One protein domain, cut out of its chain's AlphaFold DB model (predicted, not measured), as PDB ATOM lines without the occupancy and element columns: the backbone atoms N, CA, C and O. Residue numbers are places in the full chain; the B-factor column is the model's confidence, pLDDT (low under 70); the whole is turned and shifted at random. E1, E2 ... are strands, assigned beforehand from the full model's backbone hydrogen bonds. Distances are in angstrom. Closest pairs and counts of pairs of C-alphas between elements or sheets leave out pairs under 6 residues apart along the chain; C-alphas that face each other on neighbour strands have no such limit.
ATOM      1  N   GLY A  38      -4.266  -3.732 -14.599       80.81
ATOM      2  CA  GLY A  38      -4.990  -4.896 -15.106       80.81
ATOM      3  C   GLY A  38      -5.321  -5.840 -13.957       80.81
ATOM      4  O   GLY A  38      -4.487  -6.056 -13.089       80.81
ATOM      5  N   ALA A  39      -6.535  -6.388 -13.918       84.25
ATOM      6  CA  ALA A  39      -6.923  -7.392 -12.931       84.25
ATOM      7  C   ALA A  39      -7.688  -8.520 -13.626       84.25
ATOM      8  O   ALA A  39      -8.797  -8.306 -14.123       84.25
ATOM      9  N   GLU A  40      -7.103  -9.712 -13.649       84.38
ATOM     10  CA  GLU A  40      -7.700 -10.930 -14.186       84.38
ATOM     11  C   GLU A  40      -7.917 -11.931 -13.043       84.38
ATOM     12  O   GLU A  40      -7.032 -12.171 -12.228       84.38
ATOM     13  N   ALA A  41      -9.122 -12.493 -12.939       83.50
ATOM     14  CA  ALA A  41      -9.462 -13.471 -11.908       83.50
ATOM     15  C   ALA A  41     -10.144 -14.682 -12.549       83.50
ATOM     16  O   ALA A  41     -11.281 -14.589 -13.020       83.50
ATOM     17  N   ASN A  42      -9.456 -15.821 -12.532       80.56
ATOM     18  CA  ASN A  42      -9.945 -17.090 -13.056       80.56
ATOM     19  C   ASN A  42     -10.364 -17.998 -11.891       80.56
ATOM     20  O   ASN A  42      -9.573 -18.332 -11.008       80.56
ATOM     21  N   LEU A  43     -11.643 -18.383 -11.875       79.56
ATOM     22  CA  LEU A  43     -12.223 -19.309 -10.901       79.56
ATOM     23  C   LEU A  43     -12.425 -20.678 -11.556       79.56
ATOM     24  O   LEU A  43     -13.093 -20.760 -12.588       79.56
ATOM     25  N   LEU A  44     -11.953 -21.746 -10.899       69.56
ATOM     26  CA  LEU A  44     -12.196 -23.146 -11.289       69.56
ATOM     27  C   LEU A  44     -11.650 -23.512 -12.680       69.56
ATOM     28  O   LEU A  44     -12.342 -24.152 -13.483       69.56
ATOM     29  N   GLU A  45     -10.409 -23.129 -12.976       69.81
ATOM     30  CA  GLU A  45      -9.773 -23.506 -14.232       69.81
ATOM     31  C   GLU A  45      -9.357 -24.984 -14.178       69.81
ATOM     32  O   GLU A  45      -8.388 -25.378 -13.530       69.81
ATOM     33  N   LYS A  46     -10.131 -25.839 -14.856       63.22
ATOM     34  CA  LYS A  46      -9.765 -27.240 -15.097       63.22
ATOM     35  C   LYS A  46      -8.739 -27.311 -16.226       63.22
ATOM     36  O   LYS A  46      -9.094 -27.653 -17.354       63.22
ATOM     37  N   GLN A  47      -7.480 -27.010 -15.934       65.50
ATOM     38  CA  GLN A  47      -6.393 -27.544 -16.751       65.50
ATOM     39  C   GLN A  47      -6.229 -29.035 -16.438       65.50
ATOM     40  O   GLN A  47      -6.330 -29.442 -15.283       65.50
ATOM     41  N   GLU A  48      -6.017 -29.861 -17.468       70.94
ATOM     42  CA  GLU A  48      -5.972 -31.327 -17.330       70.94
ATOM     43  C   GLU A  48      -4.849 -31.826 -16.406       70.94
ATOM     44  O   GLU A  48      -4.927 -32.957 -15.933       70.94
ATOM     45  N   SER A  49      -3.841 -30.995 -16.124       68.88
ATOM     46  CA  SER A  49      -2.695 -31.357 -15.289       68.88
ATOM     47  C   SER A  49      -2.668 -30.720 -13.897       68.88
ATOM     48  O   SER A  49      -2.112 -31.359 -13.022       68.88
ATOM     49  N   ASN A  50      -3.263 -29.537 -13.673       66.31
ATOM     50  CA  ASN A  50      -3.233 -28.814 -12.387       66.31
ATOM     51  C   ASN A  50      -4.510 -27.969 -12.205       66.31
ATOM     52  O   ASN A  50      -4.543 -26.805 -12.614       66.31
ATOM     53  N   PRO A  51      -5.598 -28.526 -11.654       72.19
ATOM     54  CA  PRO A  51      -6.822 -27.765 -11.475       72.19
ATOM     55  C   PRO A  51      -6.628 -26.711 -10.367       72.19
ATOM     56  O   PRO A  51      -6.171 -27.026  -9.265       72.19
ATOM     57  N   THR A  52      -7.004 -25.462 -10.635       74.12
ATOM     58  CA  THR A  52      -6.870 -24.337  -9.690       74.12
ATOM     59  C   THR A  52      -8.238 -23.894  -9.177       74.12
ATOM     60  O   THR A  52      -9.223 -23.845  -9.921       74.12
ATOM     61  N   LEU A  53      -8.346 -23.614  -7.875       82.25
ATOM     62  CA  LEU A  53      -9.581 -23.083  -7.286       82.25
ATOM     63  C   LEU A  53      -9.720 -21.602  -7.627       82.25
ATOM     64  O   LEU A  53     -10.803 -21.153  -8.019       82.25
ATOM     65  N   LEU A  54      -8.619 -20.870  -7.475       82.50
ATOM     66  CA  LEU A  54      -8.538 -19.435  -7.683       82.50
ATOM     67  C   LEU A  54      -7.145 -19.077  -8.206       82.50
ATOM     68  O   LEU A  54      -6.148 -19.421  -7.579       82.50
ATOM     69  N   ASN A  55      -7.103 -18.374  -9.332       84.62
ATOM     70  CA  ASN A  55      -5.903 -17.736  -9.857       84.62
ATOM     71  C   ASN A  55      -6.224 -16.254 -10.107       84.62
ATOM     72  O   ASN A  55      -7.124 -15.958 -10.898       84.62
ATOM     73  N   ILE A  56      -5.569 -15.334  -9.395       85.25
ATOM     74  CA  ILE A  56      -5.735 -13.882  -9.576       85.25
ATOM     75  C   ILE A  56      -4.412 -13.317 -10.070       85.25
ATOM     76  O   ILE A  56      -3.403 -13.488  -9.402       85.25
ATOM     77  N   GLU A  57      -4.430 -12.605 -11.186       88.75
ATOM     78  CA  GLU A  57      -3.279 -11.894 -11.733       88.75
ATOM     79  C   GLU A  57      -3.615 -10.401 -11.804       88.75
ATOM     80  O   GLU A  57      -4.525  -9.977 -12.519       88.75
ATOM     81  N   LEU A  58      -2.924  -9.596 -11.002       85.44
ATOM     82  CA  LEU A  58      -2.956  -8.141 -11.076       85.44
ATOM     83  C   LEU A  58      -1.689  -7.695 -11.793       85.44
ATOM     84  O   LEU A  58      -0.611  -8.134 -11.423       85.44
ATOM     85  N   THR A  59      -1.797  -6.823 -12.785       87.81
ATOM     86  CA  THR A  59      -0.639  -6.294 -13.515       87.81
ATOM     87  C   THR A  59      -0.493  -4.798 -13.289       87.81
ATOM     88  O   THR A  59      -1.492  -4.068 -13.235       87.81
ATOM     89  N   ASN A  60       0.752  -4.327 -13.201       83.94
ATOM     90  CA  ASN A  60       1.120  -2.932 -12.963       83.94
ATOM     91  C   ASN A  60       0.514  -2.349 -11.667       83.94
ATOM     92  O   ASN A  60       0.017  -1.217 -11.666       83.94
ATOM     93  N   VAL A  61       0.520  -3.099 -10.555       78.88
ATOM     94  CA  VAL A  61       0.147  -2.543  -9.245       78.88
ATOM     95  C   VAL A  61       1.204  -1.505  -8.855       78.88
ATOM     96  O   VAL A  61       2.387  -1.835  -8.794       78.88
ATOM     97  N   PRO A  62       0.836  -0.238  -8.585       73.81
ATOM     98  CA  PRO A  62       1.812   0.779  -8.209       73.81
ATOM     99  C   PRO A  62       2.657   0.319  -7.019       73.81
ATOM    100  O   PRO A  62       2.105  -0.223  -6.064       73.81
ATOM    101  N   VAL A  63       3.973   0.566  -7.064       73.31
ATOM    102  CA  VAL A  63       4.972   0.172  -6.043       73.31
ATOM    103  C   VAL A  63       5.269  -1.335  -6.009       73.31
ATOM    104  O   VAL A  63       6.432  -1.709  -5.885       73.31
ATOM    105  N   ILE A  64       4.252  -2.188  -6.138       76.06
ATOM    106  CA  ILE A  64       4.342  -3.635  -5.880       76.06
ATOM    107  C   ILE A  64       4.575  -4.459  -7.162       76.06
ATOM    108  O   ILE A  64       5.106  -5.558  -7.076       76.06
ATOM    109  N   GLY A  65       4.239  -3.921  -8.339       87.00
ATOM    110  CA  GLY A  65       4.393  -4.610  -9.624       87.00
ATOM    111  C   GLY A  65       3.229  -5.551  -9.950       87.00
ATOM    112  O   GLY A  65       2.075  -5.280  -9.616       87.00
ATOM    113  N   ASP A  66       3.505  -6.640 -10.647       87.94
ATOM    114  CA  ASP A  66       2.546  -7.689 -10.973       87.94
ATOM    115  C   ASP A  66       2.351  -8.631  -9.770       87.94
ATOM    116  O   ASP A  66       3.313  -9.053  -9.140       87.94
ATOM    117  N   VAL A  67       1.106  -8.987  -9.445       87.12
ATOM    118  CA  VAL A  67       0.734  -9.841  -8.305       87.12
ATOM    119  C   VAL A  67      -0.035 -11.060  -8.801       87.12
ATOM    120  O   VAL A  67      -1.135 -10.920  -9.333       87.12
ATOM    121  N   LYS A  68       0.494 -12.263  -8.581       87.94
ATOM    122  CA  LYS A  68      -0.130 -13.542  -8.946       87.94
ATOM    123  C   LYS A  68      -0.490 -14.331  -7.693       87.94
ATOM    124  O   LYS A  68       0.396 -14.798  -6.994       87.94
ATOM    125  N   VAL A  69      -1.778 -14.503  -7.415       87.81
ATOM    126  CA  VAL A  69      -2.301 -15.324  -6.311       87.81
ATOM    127  C   VAL A  69      -2.779 -16.661  -6.861       87.81
ATOM    128  O   VAL A  69      -3.694 -16.684  -7.682       87.81
ATOM    129  N   HIS A  70      -2.233 -17.765  -6.367       85.81
ATOM    130  CA  HIS A  70      -2.575 -19.122  -6.779       85.81
ATOM    131  C   HIS A  70      -3.106 -19.938  -5.594       85.81
ATOM    132  O   HIS A  70      -2.448 -20.060  -4.568       85.81
ATOM    133  N   VAL A  71      -4.302 -20.515  -5.730       86.38
ATOM    134  CA  VAL A  71      -4.901 -21.445  -4.756       86.38
ATOM    135  C   VAL A  71      -5.179 -22.769  -5.478       86.38
ATOM    136  O   VAL A  71      -6.109 -22.819  -6.302       86.38
ATOM    137  N   PRO A  72      -4.416 -23.844  -5.211       81.88
ATOM    138  CA  PRO A  72      -4.605 -25.131  -5.875       81.88
ATOM    139  C   PRO A  72      -5.955 -25.754  -5.492       81.88
ATOM    140  O   PRO A  72      -6.457 -25.564  -4.380       81.88
ATOM    141  N   SER A  73      -6.606 -26.458  -6.428       75.25
ATOM    142  CA  SER A  73      -7.959 -26.992  -6.184       75.25
ATOM    143  C   SER A  73      -8.012 -28.330  -5.468       75.25
ATOM    144  O   SER A  73      -8.972 -28.593  -4.741       75.25
ATOM    145  N   ASP A  74      -6.964 -29.127  -5.632       67.38
ATOM    146  CA  ASP A  74      -6.745 -30.358  -4.906       67.38
ATOM    147  C   ASP A  74      -5.418 -30.193  -4.178       67.38
ATOM    148  O   ASP A  74      -4.359 -30.243  -4.793       67.38
ATOM    149  N   SER A  75      -5.470 -30.006  -2.857       61.78
ATOM    150  CA  SER A  75      -4.311 -30.321  -2.028       61.78
ATOM    151  C   SER A  75      -4.091 -31.818  -2.218       61.78
ATOM    152  O   SER A  75      -4.829 -32.619  -1.624       61.78
ATOM    153  N   THR A  76      -3.199 -32.212  -3.127       65.38
ATOM    154  CA  THR A  76      -2.843 -33.619  -3.256       65.38
ATOM    155  C   THR A  76      -2.266 -34.006  -1.909       65.38
ATOM    156  O   THR A  76      -1.242 -33.489  -1.473       65.38
ATOM    157  N   LEU A  77      -3.041 -34.799  -1.176       68.56
ATOM    158  CA  LEU A  77      -2.569 -35.331   0.076       68.56
ATOM    159  C   LEU A  77      -1.581 -36.434  -0.284       68.56
ATOM    160  O   LEU A  77      -1.864 -37.252  -1.169       68.56
ATOM    161  N   ASP A  78      -0.427 -36.455   0.356       70.94
ATOM    162  CA  ASP A  78       0.423 -37.636   0.336       70.94
ATOM    163  C   ASP A  78      -0.276 -38.842   0.998       70.94
ATOM    164  O   ASP A  78      -1.450 -38.809   1.389       70.94
ATOM    165  N   GLN A  79       0.443 -39.961   1.088       73.00
ATOM    166  CA  GLN A  79      -0.089 -41.174   1.706       73.00
ATOM    167  C   GLN A  79      -0.361 -41.008   3.213       73.00
ATOM    168  O   GLN A  79      -1.161 -41.776   3.756       73.00
ATOM    169  N   ALA A  80       0.250 -40.014   3.870       67.81
ATOM    170  CA  ALA A  80       0.046 -39.675   5.276       67.81
ATOM    171  C   ALA A  80      -1.141 -38.716   5.492       67.81
ATOM    172  O   ALA A  80      -1.652 -38.598   6.608       67.81
ATOM    173  N   GLY A  81      -1.667 -38.117   4.422       71.75
ATOM    174  CA  GLY A  81      -2.789 -37.191   4.493       71.75
ATOM    175  C   GLY A  81      -2.369 -35.724   4.597       71.75
ATOM    176  O   GLY A  81      -3.238 -34.905   4.917       71.75
ATOM    177  N   ASN A  82      -1.103 -35.399   4.323       68.12
ATOM    178  CA  ASN A  82      -0.556 -34.048   4.404       68.12
ATOM    179  C   ASN A  82      -0.513 -33.386   3.016       68.12
ATOM    180  O   ASN A  82      -0.360 -34.071   2.003       68.12
ATOM    181  N   PRO A  83      -0.771 -32.070   2.918       68.50
ATOM    182  CA  PRO A  83      -0.789 -31.368   1.638       68.50
ATOM    183  C   PRO A  83       0.629 -31.272   1.057       68.50
ATOM    184  O   PRO A  83       1.505 -30.714   1.700       68.50
ATOM    185  N   LYS A  84       0.836 -31.765  -0.173       74.31
ATOM    186  CA  LYS A  84       2.129 -31.681  -0.887       74.31
ATOM    187  C   LYS A  84       2.481 -30.294  -1.439       74.31
ATOM    188  O   LYS A  84       3.582 -30.096  -1.935       74.31
ATOM    189  N   GLU A  85       1.523 -29.373  -1.450       76.50
ATOM    190  CA  GLU A  85       1.656 -28.035  -2.028       76.50
ATOM    191  C   GLU A  85       1.050 -27.004  -1.068       76.50
ATOM    192  O   GLU A  85       0.086 -27.312  -0.357       76.50
ATOM    193  N   ALA A  86       1.583 -25.777  -1.088       82.44
ATOM    194  CA  ALA A  86       1.070 -24.658  -0.303       82.44
ATOM    195  C   ALA A  86      -0.432 -24.434  -0.555       82.44
ATOM    196  O   ALA A  86      -0.927 -24.537  -1.681       82.44
ATOM    197  N   LEU A  87      -1.185 -24.080   0.491       84.56
ATOM    198  CA  LEU A  87      -2.627 -23.825   0.366       84.56
ATOM    199  C   LEU A  87      -2.939 -22.580  -0.462       84.56
ATOM    200  O   LEU A  87      -4.016 -22.493  -1.057       84.56
ATOM    201  N   ALA A  88      -2.035 -21.610  -0.447       86.75
ATOM    202  CA  ALA A  88      -2.063 -20.441  -1.301       86.75
ATOM    203  C   ALA A  88      -0.630 -19.950  -1.505       86.75
ATOM    204  O   ALA A  88       0.143 -19.958  -0.549       86.75
ATOM    205  N   SER A  89      -0.310 -19.491  -2.711       87.69
ATOM    206  CA  SER A  89       0.917 -18.749  -2.994       87.69
ATOM    207  C   SER A  89       0.610 -17.385  -3.611       87.69
ATOM    208  O   SER A  89      -0.382 -17.229  -4.332       87.69
ATOM    209  N   VAL A  90       1.420 -16.375  -3.301       89.25
ATOM    210  CA  VAL A  90       1.329 -15.014  -3.844       89.25
ATOM    211  C   VAL A  90       2.698 -14.596  -4.356       89.25
ATOM    212  O   VAL A  90       3.598 -14.362  -3.563       89.25
ATOM    213  N   LYS A  91       2.838 -14.446  -5.671       90.12
ATOM    214  CA  LYS A  91       4.071 -13.997  -6.325       90.12
ATOM    215  C   LYS A  91       3.970 -12.533  -6.725       90.12
ATOM    216  O   LYS A  91       3.002 -12.158  -7.385       90.12
ATOM    217  N   LEU A  92       4.966 -11.734  -6.363       89.19
ATOM    218  CA  LEU A  92       5.150 -10.344  -6.768       89.19
ATOM    219  C   LEU A  92       6.297 -10.279  -7.788       89.19
ATOM    220  O   LEU A  92       7.365 -10.845  -7.560       89.19
ATOM    221  N   GLN A  93       6.071  -9.640  -8.933       89.31
ATOM    222  CA  GLN A  93       7.033  -9.512 -10.036       89.31
ATOM    223  C   GLN A  93       7.085  -8.055 -10.504       89.31
ATOM    224  O   GLN A  93       6.105  -7.339 -10.365       89.31
ATOM    225  N   ASP A  94       8.202  -7.603 -11.073       84.56
ATOM    226  CA  ASP A  94       8.318  -6.283 -11.725       84.56
ATOM    227  C   ASP A  94       7.951  -5.058 -10.836       84.56
ATOM    228  O   ASP A  94       7.514  -4.014 -11.332       84.56
ATOM    229  N   GLY A  95       8.106  -5.178  -9.510       80.75
ATOM    230  CA  GLY A  95       7.859  -4.126  -8.512       80.75
ATOM    231  C   GLY A  95       9.134  -3.527  -7.907       80.75
ATOM    232  O   GLY A  95      10.238  -3.874  -8.297       80.75
ATOM    233  N   ILE A  96       8.992  -2.633  -6.916       77.75
ATOM    234  CA  ILE A  96      10.136  -2.179  -6.090       77.75
ATOM    235  C   ILE A  96      10.663  -3.331  -5.224       77.75
ATOM    236  O   ILE A  96      11.852  -3.392  -4.926       77.75
ATOM    237  N   VAL A  97       9.765  -4.229  -4.816       76.94
ATOM    238  CA  VAL A  97      10.121  -5.521  -4.231       76.94
ATOM    239  C   VAL A  97      10.137  -6.514  -5.383       76.94
ATOM    240  O   VAL A  97       9.082  -6.958  -5.839       76.94
ATOM    241  N   GLU A  98      11.319  -6.786  -5.920       76.44
ATOM    242  CA  GLU A  98      11.470  -7.774  -6.981       76.44
ATOM    243  C   GLU A  98      11.311  -9.187  -6.394       76.44
ATOM    244  O   GLU A  98      11.786  -9.481  -5.301       76.44
ATOM    245  N   ASN A  99      10.596 -10.054  -7.115       83.75
ATOM    246  CA  ASN A  99      10.545 -11.502  -6.884       83.75
ATOM    247  C   ASN A  99      10.172 -11.952  -5.460       83.75
ATOM    248  O   ASN A  99      10.779 -12.885  -4.937       83.75
ATOM    249  N   ALA A 100       9.163 -11.334  -4.842       87.50
ATOM    250  CA  ALA A 100       8.652 -11.837  -3.570       87.50
ATOM    251  C   ALA A 100       7.645 -12.983  -3.776       87.50
ATOM    252  O   ALA A 100       6.693 -12.827  -4.540       87.50
ATOM    253  N   ASP A 101       7.807 -14.106  -3.083       89.12
ATOM    254  CA  ASP A 101       6.875 -15.239  -3.067       89.12
ATOM    255  C   ASP A 101       6.375 -15.476  -1.639       89.12
ATOM    256  O   ASP A 101       7.162 -15.644  -0.715       89.12
ATOM    257  N   VAL A 102       5.059 -15.466  -1.439       88.88
ATOM    258  CA  VAL A 102       4.424 -15.733  -0.146       88.88
ATOM    259  C   VAL A 102       3.647 -17.031  -0.240       88.88
ATOM    260  O   VAL A 102       2.604 -17.064  -0.890       88.88
ATOM    261  N   SER A 103       4.090 -18.073   0.452       86.62
ATOM    262  CA  SER A 103       3.390 -19.354   0.568       86.62
ATOM    263  C   SER A 103       2.711 -19.481   1.930       86.62
ATOM    264  O   SER A 103       3.230 -19.021   2.938       86.62
ATOM    265  N   VAL A 104       1.515 -20.072   1.981       87.94
ATOM    266  CA  VAL A 104       0.771 -20.312   3.230       87.94
ATOM    267  C   VAL A 104       0.556 -21.806   3.419       87.94
ATOM    268  O   VAL A 104      -0.047 -22.456   2.559       87.94
ATOM    269  N   LEU A 105       0.944 -22.309   4.591       81.25
ATOM    270  CA  LEU A 105       0.853 -23.707   5.006       81.25
ATOM    271  C   LEU A 105       1.617 -24.628   4.052       81.25
ATOM    272  O   LEU A 105       1.033 -25.523   3.435       81.25
ATOM    273  N   SER A 106       2.913 -24.355   3.924       76.19
ATOM    274  CA  SER A 106       3.890 -25.209   3.255       76.19
ATOM    275  C   SER A 106       4.180 -26.408   4.153       76.19
ATOM    276  O   SER A 106       4.433 -26.250   5.344       76.19
ATOM    277  N   ASN A 107       4.123 -27.608   3.589       77.25
ATOM    278  CA  ASN A 107       4.666 -28.801   4.224       77.25
ATOM    279  C   ASN A 107       5.500 -29.516   3.165       77.25
ATOM    280  O   ASN A 107       4.957 -29.925   2.133       77.25
ATOM    281  N   SER A 108       6.803 -29.608   3.391       77.38
ATOM    282  CA  SER A 108       7.716 -30.381   2.563       77.38
ATOM    283  C   SER A 108       8.008 -31.679   3.329       77.38
ATOM    284  O   SER A 108       8.443 -31.668   4.475       77.38
ATOM    285  N   GLU A 109       7.644 -32.824   2.750       73.31
ATOM    286  CA  GLU A 109       8.014 -34.139   3.289       73.31
ATOM    287  C   GLU A 109       8.953 -34.815   2.290       73.31
ATOM    288  O   GLU A 109       8.514 -35.359   1.268       73.31
ATOM    289  N   ALA A 110      10.252 -34.768   2.576       76.38
ATOM    290  CA  ALA A 110      11.238 -35.675   2.003       76.38
ATOM    291  C   ALA A 110      11.344 -36.937   2.884       76.38
ATOM    292  O   ALA A 110      10.950 -36.934   4.047       76.38
ATOM    293  N   GLU A 111      11.863 -38.055   2.356       76.31
ATOM    294  CA  GLU A 111      11.886 -39.342   3.091       76.31
ATOM    295  C   GLU A 111      12.649 -39.296   4.435       76.31
ATOM    296  O   GLU A 111      12.447 -40.177   5.273       76.31
TER     297      GLU A 111
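This is residues 38 to 111 of the 785 residues of an uncharacterized protein of Sporosarcina luteola (UniProt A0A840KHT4). This is a single twisted sheet of five strands laid side by side in the order in which they follow along the printed part, with no named helix over either face. At one end of the strands a long loop, residues 73 to 87, runs out beyond the sheet between E3 and E4, and the last strand, E5, bends and runs on past the end of its pairing with E4 at that same end. The printed part has 74 residues with no named helix and five named strands, E1, E2, E3, E4 and E5, in the class all strand; the sheet's order is E1 - E2 - E3 - E4 - E5, all antiparallel. The whole is loose, with a radius of gyration of the C-alphas of 14.1 A, and elongated, spanning 43 by 27 by 15 A.

Begin at the edge of the sheet with E1, residues 38 to 45, and set it beside its hairpin partner E2, residues 52 to 61. They are antiparallel at 173 degrees; look for C-alphas 39 and 58, which face each other at 4.4 A, and for N 40 and O 57, within hydrogen-bond range at 2.8 A. On the other side of E2 from E1 you find E3, residues 65 to 72, antiparallel to E2 at 176 degrees and in a hairpin with it. Here C-alphas 59 and 66 face each other at 4.3 A, and N 58 and O 67 are within hydrogen-bond range at 2.8 A. Next comes E4, residues 88 to 93, which forms a hairpin with E3 across a long link; the two are antiparallel at 161 degrees. Check C-alphas 69 and 90, which face each other at 4.4 A, and N 66 and O 93, within hydrogen-bond range at 2.7 A. The other edge strand is E5, residues 100 to 110, in a hairpin with E4 and antiparallel to it at 136 degrees. C-alphas 89 and 103 face each other at 4.4 A, and N 104 and O 88 are within hydrogen-bond range at 2.9 A; at residue 104 itself E5 bends by 82 degrees. The five strands make a meander, each the antiparallel neighbour of the one before. E1 is apart from E4 and from E5, and E2 is apart from E5.

Find C-alpha 38 at (-4.990, -4.896, -15.106); from there E1 runs 19.2 A to C-alpha 45. After a short link, E2 runs 22.9 A from Thr 52 to Val 61, and a tight link of 3 residues leads to E3. Start E3 at C-alpha 65, (4.393, -4.610, -9.624), and go 22.7 A to Pro 72. E4 is the strand with the fewest residues, 6, and measures 16.7 A from Ala 88 to Gln 93. E5, the longest strand by residues, covers 24.6 A from Ala 100 to C-alpha 110 at (11.238, -35.675, 2.003).

The C-alphas farthest apart are those of Pro 62 and Gln 79, at 43.2 A, and the first and last printed C-alphas are 42.5 A apart. The sheet's C-alphas lie up to 6.4 A off the best plane through all of them. The link from E3 to E4 is long, with 15 residues; the printed part has no cut. The mean pLDDT of the printed part is 79.1, and the low-confidence residues, under 70, are 44 to 47, 49 to 50, 74 to 77, 80, and 82 to 83.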